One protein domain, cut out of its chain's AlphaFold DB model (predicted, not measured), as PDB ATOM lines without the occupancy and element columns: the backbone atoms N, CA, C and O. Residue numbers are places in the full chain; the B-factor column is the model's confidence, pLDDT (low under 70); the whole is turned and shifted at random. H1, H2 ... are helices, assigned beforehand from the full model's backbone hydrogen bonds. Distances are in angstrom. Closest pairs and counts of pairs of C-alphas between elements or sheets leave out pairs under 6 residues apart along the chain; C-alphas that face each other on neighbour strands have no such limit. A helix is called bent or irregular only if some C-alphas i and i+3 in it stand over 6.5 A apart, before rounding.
ATOM      1  N   LEU A  12     -22.582 -29.909  34.675       90.12
ATOM      2  CA  LEU A  12     -23.090 -30.696  35.793       90.12
ATOM      3  C   LEU A  12     -22.652 -32.147  35.665       90.12
ATOM      4  O   LEU A  12     -22.687 -32.687  34.562       90.12
ATOM      5  N   ILE A  13     -22.346 -32.784  36.792       91.50
ATOM      6  CA  ILE A  13     -22.258 -34.242  36.893       91.50
ATOM      7  C   ILE A  13     -23.674 -34.761  37.194       91.50
ATOM      8  O   ILE A  13     -24.246 -34.390  38.229       91.50
ATOM      9  N   PRO A  14     -24.269 -35.586  36.309       88.25
ATOM     10  CA  PRO A  14     -25.594 -36.147  36.534       88.25
ATOM     11  C   PRO A  14     -25.627 -37.044  37.775       88.25
ATOM     12  O   PRO A  14     -24.790 -37.931  37.938       88.25
ATOM     13  N   GLY A  15     -26.639 -36.843  38.618       83.81
ATOM     14  CA  GLY A  15     -26.994 -37.760  39.698       83.81
ATOM     15  C   GLY A  15     -28.127 -38.707  39.294       83.81
ATOM     16  O   GLY A  15     -28.870 -38.433  38.348       83.81
ATOM     17  N   SER A  16     -28.302 -39.811  40.030       79.44
ATOM     18  CA  SER A  16     -29.424 -40.747  39.828       79.44
ATOM     19  C   SER A  16     -30.797 -40.111  40.086       79.44
ATOM     20  O   SER A  16     -31.803 -40.582  39.566       79.44
ATOM     21  N   GLU A  17     -30.838 -39.032  40.869       79.06
ATOM     22  CA  GLU A  17     -32.020 -38.232  41.196       79.06
ATOM     23  C   GLU A  17     -31.647 -36.741  41.141       79.06
ATOM     24  O   GLU A  17     -30.501 -36.421  41.428       79.06
ATOM     25  N   PRO A  18     -32.548 -35.793  40.820       70.81
ATOM     26  CA  PRO A  18     -32.206 -34.365  40.673       70.81
ATOM     27  C   PRO A  18     -31.473 -33.717  41.862       70.81
ATOM     28  O   PRO A  18     -30.683 -32.795  41.681       70.81
ATOM     29  N   ASN A  19     -31.727 -34.194  43.079       75.81
ATOM     30  CA  ASN A  19     -31.085 -33.755  44.323       75.81
ATOM     31  C   ASN A  19     -29.653 -34.300  44.507       75.81
ATOM     32  O   ASN A  19     -28.937 -33.809  45.375       75.81
ATOM     33  N   THR A  20     -29.226 -35.286  43.712       85.06
ATOM     34  CA  THR A  20     -27.867 -35.853  43.743       85.06
ATOM     35  C   THR A  20     -26.955 -35.279  42.661       85.06
ATOM     36  O   THR A  20     -25.824 -35.733  42.502       85.06
ATOM     37  N   TRP A  21     -27.422 -34.271  41.921       90.75
ATOM     38  CA  TRP A  21     -26.629 -33.601  40.895       90.75
ATOM     39  C   TRP A  21     -25.568 -32.722  41.541       90.75
ATOM     40  O   TRP A  21     -25.795 -32.088  42.575       90.75
ATOM     41  N   GLN A  22     -24.411 -32.665  40.897       92.62
ATOM     42  CA  GLN A  22     -23.269 -31.882  41.348       92.62
ATOM     43  C   GLN A  22     -22.810 -30.954  40.233       92.62
ATOM     44  O   GLN A  22     -23.079 -31.185  39.050       92.62
ATOM     45  N   TRP A  23     -22.099 -29.897  40.602       92.50
ATOM     46  CA  TRP A  23     -21.321 -29.150  39.624       92.50
ATOM     47  C   TRP A  23     -20.207 -30.033  39.050       92.50
ATOM     48  O   TRP A  23     -19.867 -31.070  39.616       92.50
ATOM     49  N   HIS A  24     -19.633 -29.634  37.916       91.62
ATOM     50  CA  HIS A  24     -18.570 -30.403  37.248       91.62
ATOM     51  C   HIS A  24     -17.313 -30.653  38.097       91.62
ATOM     52  O   HIS A  24     -16.589 -31.607  37.834       91.62
ATOM     53  N   ASP A  25     -17.079 -29.850  39.136       91.06
ATOM     54  CA  ASP A  25     -15.989 -30.032  40.102       91.06
ATOM     55  C   ASP A  25     -16.360 -30.970  41.274       91.06
ATOM     56  O   ASP A  25     -15.581 -31.134  42.213       91.06
ATOM     57  N   GLY A  26     -17.553 -31.577  41.243       90.69
ATOM     58  CA  GLY A  26     -18.083 -32.464  42.283       90.69
ATOM     59  C   GLY A  26     -18.714 -31.740  43.473       90.69
ATOM     60  O   GLY A  26     -19.233 -32.383  44.389       90.69
ATOM     61  N   SER A  27     -18.701 -30.406  43.493       92.00
ATOM     62  CA  SER A  27     -19.278 -29.652  44.601       92.00
ATOM     63  C   SER A  27     -20.822 -29.682  44.584       92.00
ATOM     64  O   SER A  27     -21.434 -29.805  43.515       92.00
ATOM     65  N   PRO A  28     -21.491 -29.558  45.751       91.75
ATOM     66  CA  PRO A  28     -22.949 -29.617  45.830       91.75
ATOM     67  C   PRO A  28     -23.647 -28.519  45.022       91.75
ATOM     68  O   PRO A  28     -23.223 -27.356  45.027       91.75
ATOM     69  N   LEU A  29     -24.756 -28.899  44.374       90.69
ATOM     70  CA  LEU A  29     -25.608 -27.982  43.619       90.69
ATOM     71  C   LEU A  29     -26.389 -27.028  44.538       90.69
ATOM     72  O   LEU A  29     -26.577 -25.866  44.186       90.69
ATOM     73  N   ASP A  30     -26.820 -27.503  45.710       90.31
ATOM     74  CA  ASP A  30     -27.477 -26.676  46.727       90.31
ATOM     75  C   ASP A  30     -26.468 -25.689  47.347       90.31
ATOM     76  O   ASP A  30     -25.519 -26.132  48.001       90.31
ATOM     77  N   PRO A  31     -26.660 -24.363  47.193       89.81
ATOM     78  CA  PRO A  31     -25.782 -23.365  47.794       89.81
ATOM     79  C   PRO A  31     -25.658 -23.496  49.316       89.81
ATOM     80  O   PRO A  31     -24.592 -23.214  49.853       89.81
ATOM     81  N   ALA A  32     -26.709 -23.950  50.013       90.31
ATOM     82  CA  ALA A  32     -26.693 -24.111  51.469       90.31
ATOM     83  C   ALA A  32     -25.830 -25.296  51.935       90.31
ATOM     84  O   ALA A  32     -25.397 -25.328  53.086       90.31
ATOM     85  N   ALA A  33     -25.559 -26.255  51.046       90.81
ATOM     86  CA  ALA A  33     -24.694 -27.400  51.313       90.81
ATOM     87  C   ALA A  33     -23.208 -27.116  51.018       90.81
ATOM     88  O   ALA A  33     -22.369 -28.006  51.173       90.81
ATOM     89  N   ARG A  34     -22.866 -25.898  50.573       89.81
ATOM     90  CA  ARG A  34     -21.487 -25.493  50.269       89.81
ATOM     91  C   ARG A  34     -20.815 -24.838  51.483       89.81
ATOM     92  O   ARG A  34     -21.487 -24.150  52.250       89.81
ATOM     93  N   PRO A  35     -19.487 -24.979  51.646       88.75
ATOM     94  CA  PRO A  35     -18.738 -24.176  52.610       88.75
ATOM     95  C   PRO A  35     -18.903 -22.676  52.324       88.75
ATOM     96  O   PRO A  35     -18.874 -22.267  51.161       88.75
ATOM     97  N   ALA A  36     -19.033 -21.860  53.375       80.31
ATOM     98  CA  ALA A  36     -19.283 -20.419  53.255       80.31
ATOM     99  C   ALA A  36     -18.213 -19.678  52.429       80.31
ATOM    100  O   ALA A  36     -18.551 -18.762  51.687       80.31
ATOM    101  N   ASP A  37     -16.959 -20.132  52.507       82.75
ATOM    102  CA  ASP A  37     -15.811 -19.532  51.814       82.75
ATOM    103  C   ASP A  37     -15.409 -20.299  50.541       82.75
ATOM    104  O   ASP A  37     -14.313 -20.112  50.020       82.75
ATOM    105  N   SER A  38     -16.251 -21.220  50.055       86.50
ATOM    106  CA  SER A  38     -15.943 -21.941  48.816       86.50
ATOM    107  C   SER A  38     -16.121 -21.042  47.596       86.50
ATOM    108  O   SER A  38     -17.174 -20.422  47.422       86.50
ATOM    109  N   ASP A  39     -15.124 -21.038  46.714       88.62
ATOM    110  CA  ASP A  39     -15.266 -20.440  45.392       88.62
ATOM    111  C   ASP A  39     -16.409 -21.116  44.619       88.62
ATOM    112  O   ASP A  39     -16.767 -22.286  44.843       88.62
ATOM    113  N   CYS A  40     -17.018 -20.375  43.693       90.62
ATOM    114  CA  CYS A  40     -17.924 -21.008  42.748       90.62
ATOM    115  C   CYS A  40     -17.117 -21.890  41.779       90.62
ATOM    116  O   CYS A  40     -15.981 -21.545  41.441       90.62
ATOM    117  N   PRO A  41     -17.700 -22.993  41.283       91.69
ATOM    118  CA  PRO A  41     -17.034 -23.837  40.302       91.69
ATOM    119  C   PRO A  41     -16.618 -23.020  39.069       91.69
ATOM    120  O   PRO A  41     -17.351 -22.113  38.669       91.69
ATOM    121  N   PRO A  42     -15.480 -23.327  38.427       89.81
ATOM    122  CA  PRO A  42     -15.050 -22.608  37.233       89.81
ATOM    123  C   PRO A  42     -16.074 -22.694  36.096       89.81
ATOM    124  O   PRO A  42     -16.728 -23.719  35.907       89.81
ATOM    125  N   LEU A  43     -16.192 -21.639  35.293       87.88
ATOM    126  CA  LEU A  43     -16.964 -21.692  34.052       87.88
ATOM    127  C   LEU A  43     -16.191 -22.511  33.012       87.88
ATOM    128  O   LEU A  43     -14.991 -22.315  32.828       87.88
ATOM    129  N   ILE A  44     -16.873 -23.420  32.321       84.81
ATOM    130  CA  ILE A  44     -16.278 -24.270  31.291       84.81
ATOM    131  C   ILE A  44     -16.657 -23.720  29.926       84.81
ATOM    132  O   ILE A  44     -17.787 -23.897  29.481       84.81
ATOM    133  N   THR A  45     -15.688 -23.085  29.271       77.00
ATOM    134  CA  THR A  45     -15.810 -22.525  27.915       77.00
ATOM    135  C   THR A  45     -15.312 -23.473  26.827       77.00
ATOM    136  O   THR A  45     -15.601 -23.278  25.645       77.00
ATOM    137  N   ALA A  46     -14.601 -24.533  27.221       73.56
ATOM    138  CA  ALA A  46     -14.087 -25.548  26.316       73.56
ATOM    139  C   ALA A  46     -15.212 -26.363  25.658       73.56
ATOM    140  O   ALA A  46     -16.245 -26.665  26.261       73.56
ATOM    141  N   SER A  47     -14.978 -26.760  24.406       75.62
ATOM    142  CA  SER A  47     -15.849 -27.663  23.660       75.62
ATOM    143  C   SER A  47     -15.012 -28.783  23.028       75.62
ATOM    144  O   SER A  47     -14.039 -28.465  22.339       75.62
ATOM    145  N   PRO A  48     -15.352 -30.075  23.231       79.69
ATOM    146  CA  PRO A  48     -16.513 -30.597  23.969       79.69
ATOM    147  C   PRO A  48     -16.422 -30.376  25.495       79.69
ATOM    148  O   PRO A  48     -15.331 -30.120  26.007       79.69
ATOM    149  N   PRO A  49     -17.552 -30.454  26.228       79.00
ATOM    150  CA  PRO A  49     -17.534 -30.402  27.688       79.00
ATOM    151  C   PRO A  49     -16.765 -31.600  28.286       79.00
ATOM    152  O   PRO A  49     -16.578 -32.613  27.602       79.00
ATOM    153  N   PRO A  50     -16.336 -31.515  29.563       85.50
ATOM    154  CA  PRO A  50     -15.687 -32.615  30.266       85.50
ATOM    155  C   PRO A  50     -16.501 -33.910  30.206       85.50
ATOM    156  O   PRO A  50     -17.732 -33.898  30.265       85.50
ATOM    157  N   VAL A  51     -15.802 -35.044  30.109       85.69
ATOM    158  CA  VAL A  51     -16.431 -36.369  30.024       85.69
ATOM    159  C   VAL A  51     -17.341 -36.602  31.231       85.69
ATOM    160  O   VAL A  51     -16.953 -36.360  32.370       85.69
ATOM    161  N   GLY A  52     -18.557 -37.084  30.969       87.06
ATOM    162  CA  GLY A  52     -19.560 -37.352  32.002       87.06
ATOM    163  C   GLY A  52     -20.304 -36.110  32.497       87.06
ATOM    164  O   GLY A  52     -21.223 -36.257  33.297       87.06
ATOM    165  N   CYS A  53     -19.958 -34.915  32.011       89.31
ATOM    166  CA  CYS A  53     -20.699 -33.703  32.319       89.31
ATOM    167  C   CYS A  53     -21.742 -33.374  31.248       89.31
ATOM    168  O   CYS A  53     -21.566 -33.681  30.068       89.31
ATOM    169  N   ILE A  54     -22.807 -32.689  31.664       86.06
ATOM    170  CA  ILE A  54     -23.820 -32.131  30.763       86.06
ATOM    171  C   ILE A  54     -24.055 -30.642  31.038       86.06
ATOM    172  O   ILE A  54     -23.936 -30.209  32.190       86.06
ATOM    173  N   PRO A  55     -24.437 -29.844  30.023       85.38
ATOM    174  CA  PRO A  55     -24.716 -28.431  30.233       85.38
ATOM    175  C   PRO A  55     -25.919 -28.221  31.155       85.38
ATOM    176  O   PRO A  55     -26.987 -28.807  30.962       85.38
ATOM    177  N   TYR A  56     -25.789 -27.304  32.114       85.31
ATOM    178  CA  TYR A  56     -26.858 -26.949  33.051       85.31
ATOM    179  C   TYR A  56     -28.146 -26.535  32.320       85.31
ATOM    180  O   TYR A  56     -29.252 -26.882  32.742       85.31
ATOM    181  N   ALA A  57     -28.015 -25.809  31.205       80.50
ATOM    182  CA  ALA A  57     -29.142 -25.345  30.399       80.50
ATOM    183  C   ALA A  57     -29.973 -26.478  29.771       80.50
ATOM    184  O   ALA A  57     -31.179 -26.304  29.574       80.50
ATOM    185  N   GLU A  58     -29.365 -27.634  29.487       80.25
ATOM    186  CA  GLU A  58     -30.074 -28.782  28.913       80.25
ATOM    187  C   GLU A  58     -30.995 -29.441  29.940       80.25
ATOM    188  O   GLU A  58     -32.122 -29.803  29.591       80.25
ATOM    189  N   GLN A  59     -30.551 -29.507  31.200       83.06
ATOM    190  CA  GLN A  59     -31.329 -30.075  32.297       83.06
ATOM    191  C   GLN A  59     -32.382 -29.103  32.842       83.06
ATOM    192  O   GLN A  59     -33.548 -29.456  33.002       83.06
ATOM    193  N   PHE A  60     -31.989 -27.867  33.154       79.12
ATOM    194  CA  PHE A  60     -32.814 -26.934  33.927       79.12
ATOM    195  C   PHE A  60     -33.430 -25.836  33.059       79.12
ATOM    196  O   PHE A  60     -33.282 -24.643  33.342       79.12
ATOM    197  N   ARG A  61     -34.128 -26.233  31.987       76.50
ATOM    198  CA  ARG A  61     -34.744 -25.311  31.016       76.50
ATOM    199  C   ARG A  61     -35.671 -24.293  31.700       76.50
ATOM    200  O   ARG A  61     -36.399 -24.604  32.632       76.50
ATOM    201  N   GLY A  62     -35.665 -23.053  31.208       72.56
ATOM    202  CA  GLY A  62     -36.577 -21.990  31.659       72.56
ATOM    203  C   GLY A  62     -36.062 -21.109  32.805       72.56
ATOM    204  O   GLY A  62     -36.454 -19.946  32.873       72.56
ATOM    205  N   LEU A  63     -35.098 -21.567  33.613       74.50
ATOM    206  CA  LEU A  63     -34.520 -20.788  34.734       74.50
ATOM    207  C   LEU A  63     -33.453 -19.767  34.309       74.50
ATOM    208  O   LEU A  63     -32.909 -19.002  35.099       74.50
ATOM    209  N   SER A  64     -33.194 -19.714  33.013       71.75
ATOM    210  CA  SER A  64     -32.183 -18.898  32.349       71.75
ATOM    211  C   SER A  64     -32.119 -17.420  32.743       71.75
ATOM    212  O   SER A  64     -31.038 -16.839  32.770       71.75
ATOM    213  N   ARG A  65     -33.272 -16.796  33.024       75.38
ATOM    214  CA  ARG A  65     -33.400 -15.360  33.326       75.38
ATOM    215  C   ARG A  65     -33.183 -15.041  34.803       75.38
ATOM    216  O   ARG A  65     -32.965 -13.885  35.135       75.38
ATOM    217  N   THR A  66     -33.278 -16.050  35.662       82.69
ATOM    218  CA  THR A  66     -33.185 -15.913  37.119       82.69
ATOM    219  C   THR A  66     -32.037 -16.734  37.698       82.69
ATOM    220  O   THR A  66     -31.931 -16.875  38.914       82.69
ATOM    221  N   PHE A  67     -31.164 -17.269  36.837       86.12
ATOM    222  CA  PHE A  67     -30.105 -18.200  37.214       86.12
ATOM    223  C   PHE A  67     -29.211 -17.655  38.335       86.12
ATOM    224  O   PHE A  67     -28.973 -18.347  39.315       86.12
ATOM    225  N   THR A  68     -28.772 -16.395  38.246       89.56
ATOM    226  CA  THR A  68     -27.925 -15.776  39.281       89.56
ATOM    227  C   THR A  68     -28.704 -15.026  40.360       89.56
ATOM    228  O   THR A  68     -28.105 -14.423  41.245       89.56
ATOM    229  N   THR A  69     -30.036 -15.028  40.297       87.56
ATOM    230  CA  THR A  69     -30.903 -14.364  41.286       87.56
ATOM    231  C   THR A  69     -31.648 -15.353  42.174       87.56
ATOM    232  O   THR A  69     -32.193 -14.954  43.196       87.56
ATOM    233  N   SER A  70     -31.726 -16.625  41.780       85.75
ATOM    234  CA  SER A  70     -32.458 -17.671  42.494       85.75
ATOM    235  C   SER A  70     -31.911 -19.060  42.167       85.75
ATOM    236  O   SER A  70     -31.421 -19.286  41.061       85.75
ATOM    237  N   GLY A  71     -32.074 -20.004  43.094       86.50
ATOM    238  CA  GLY A  71     -31.658 -21.393  42.904       86.50
ATOM    239  C   GLY A  71     -30.135 -21.589  42.954       86.50
ATOM    240  O   GLY A  71     -29.418 -20.732  43.471       86.50
ATOM    241  N   PRO A  72     -29.623 -22.707  42.409       87.75
ATOM    242  CA  PRO A  72     -28.204 -23.069  42.486       87.75
ATOM    243  C   PRO A  72     -27.235 -22.013  41.947       87.75
ATOM    244  O   PRO A  72     -26.130 -21.852  42.453       87.75
ATOM    245  N   GLY A  73     -27.646 -21.266  40.920       89.25
ATOM    246  CA  GLY A  73     -26.775 -20.324  40.224       89.25
ATOM    247  C   GLY A  73     -26.460 -19.036  40.982       89.25
ATOM    248  O   GLY A  73     -25.644 -18.251  40.498       89.25
ATOM    249  N   VAL A  74     -27.050 -18.805  42.163       90.56
ATOM    250  CA  VAL A  74     -26.789 -17.599  42.977       90.56
ATOM    251  C   VAL A  74     -25.306 -17.438  43.316       90.56
ATOM    252  O   VAL A  74     -24.821 -16.317  43.434       90.56
ATOM    253  N   ILE A  75     -24.561 -18.545  43.382       92.00
ATOM    254  CA  ILE A  75     -23.115 -18.545  43.632       92.00
ATOM    255  C   ILE A  75     -22.327 -17.812  42.528       92.00
ATOM    256  O   ILE A  75     -21.274 -17.240  42.793       92.00
ATOM    257  N   TYR A  76     -22.873 -17.733  41.308       91.44
ATOM    258  CA  TYR A  76     -22.284 -17.020  40.167       91.44
ATOM    259  C   TYR A  76     -22.719 -15.550  40.077       91.44
ATOM    260  O   TYR A  76     -22.438 -14.877  39.081       91.44
ATOM    261  N   ARG A  77     -23.427 -15.016  41.083       91.00
ATOM    262  CA  ARG A  77     -23.915 -13.631  41.060       91.00
ATOM    263  C   ARG A  77     -22.790 -12.616  40.891       91.00
ATOM    264  O   ARG A  77     -22.921 -11.719  40.063       91.00
ATOM    265  N   HIS A  78     -21.688 -12.793  41.611       90.81
ATOM    266  CA  HIS A  78     -20.539 -11.899  41.512       90.81
ATOM    267  C   HIS A  78     -19.918 -11.918  40.102       90.81
ATOM    268  O   HIS A  78     -19.680 -10.860  39.533       90.81
ATOM    269  N   HIS A  79     -19.776 -13.094  39.474       89.69
ATOM    270  CA  HIS A  79     -19.317 -13.210  38.082       89.69
ATOM    271  C   HIS A  79     -20.227 -12.447  37.112       89.69
ATOM    272  O   HIS A  79     -19.749 -11.741  36.227       89.69
ATOM    273  N   PHE A  80     -21.548 -12.563  37.277       90.31
ATOM    274  CA  PHE A  80     -22.501 -11.807  36.463       90.31
ATOM    275  C   PHE A  80     -22.330 -10.293  36.624       90.31
ATOM    276  O   PHE A  80     -22.389  -9.563  35.635       90.31
ATOM    277  N   GLU A  81     -22.129  -9.822  37.853       92.25
ATOM    278  CA  GLU A  81     -21.929  -8.403  38.144       92.25
ATOM    279  C   GLU A  81     -20.620  -7.873  37.553       92.25
ATOM    280  O   GLU A  81     -20.634  -6.792  36.964       92.25
ATOM    281  N   GLU A  82     -19.527  -8.638  37.611       92.69
ATOM    282  CA  GLU A  82     -18.266  -8.282  36.946       92.69
ATOM    283  C   GLU A  82     -18.427  -8.190  35.424       92.69
ATOM    284  O   GLU A  82     -18.024  -7.199  34.814       92.69
ATOM    285  N   LEU A  83     -19.111  -9.153  34.799       92.31
ATOM    286  CA  LEU A  83     -19.415  -9.081  33.366       92.31
ATOM    287  C   LEU A  83     -20.280  -7.862  33.020       92.31
ATOM    288  O   LEU A  83     -20.071  -7.224  31.988       92.31
ATOM    289  N   CYS A  84     -21.239  -7.515  33.883       92.44
ATOM    290  CA  CYS A  84     -22.044  -6.313  33.698       92.44
ATOM    291  C   CYS A  84     -21.172  -5.061  33.740       92.44
ATOM    292  O   CYS A  84     -21.319  -4.237  32.845       92.44
ATOM    293  N   LYS A  85     -20.254  -4.938  34.714       93.94
ATOM    294  CA  LYS A  85     -19.324  -3.800  34.836       93.94
ATOM    295  C   LYS A  85     -18.491  -3.602  33.569       93.94
ATOM    296  O   LYS A  85     -18.381  -2.471  33.107       93.94
ATOM    297  N   LEU A  86     -17.977  -4.683  32.980       93.69
ATOM    298  CA  LEU A  86     -17.199  -4.636  31.733       93.69
ATOM    299  C   LEU A  86     -18.026  -4.184  30.519       93.69
ATOM    300  O   LEU A  86     -17.489  -3.596  29.585       93.69
ATOM    301  N   MET A  87     -19.336  -4.434  30.540       93.94
ATOM    302  CA  MET A  87     -20.259  -4.057  29.468       93.94
ATOM    303  C   MET A  87     -20.952  -2.710  29.693       93.94
ATOM    304  O   MET A  87     -21.721  -2.289  28.828       93.94
ATOM    305  N   VAL A  88     -20.746  -2.036  30.829       93.88
ATOM    306  CA  VAL A  88     -21.368  -0.730  31.092       93.88
ATOM    307  C   VAL A  88     -20.892   0.286  30.051       93.88
ATOM    308  O   VAL A  88     -19.704   0.398  29.747       93.88
TER     309      VAL A  88
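What this domain is: This is residues 12 to 88 of the 324 residues of the protein "Hypothetical protein" of Eutreptiella gymnastica (UniProt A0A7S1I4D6). With little regular structure, this domain is a body of winding loops, from residue 12 through the short helix H1, with the longer helix H2 ending as an arm: residues 82 to 88 stick out. The printed part has 77 residues, with two named helices, H1 then H2, and no named strand; the class is all helix, yet they hold only 20 residues. It is compact, with a radius of gyration of the C-alphas of 12.9 A and spans of 41 by 30 by 24 A.

How they stand to each other: Residues 12 to 55 hold no named element; their C-alphas lie 6 to 18 A from the mean of all C-alphas. H1, residues 56 to 59, and H2, residues 72 to 87, are apart. H2 has a kink of 42 degrees near residue 79. In H2, 8 of 12 O i to N i+4 pairs are within hydrogen-bond range; H1 is too short for such a pair.

Where its parts are: H1 begins at C-alpha 56 (-26.858, -26.949, 33.051). H2, 24.4 A long, ends at C-alpha 87 (-20.259, -4.057, 29.468). It is irregular: C-alphas 75 and 78 are 7.4 A apart.

The domain as a whole: The C-alphas farthest apart, of Ser 16 and Val 88, are 41.7 A apart. The link from H1 to H2 is long, 12 residues. The printed part has no cut, and no printed residue is under 70 in pLDDT.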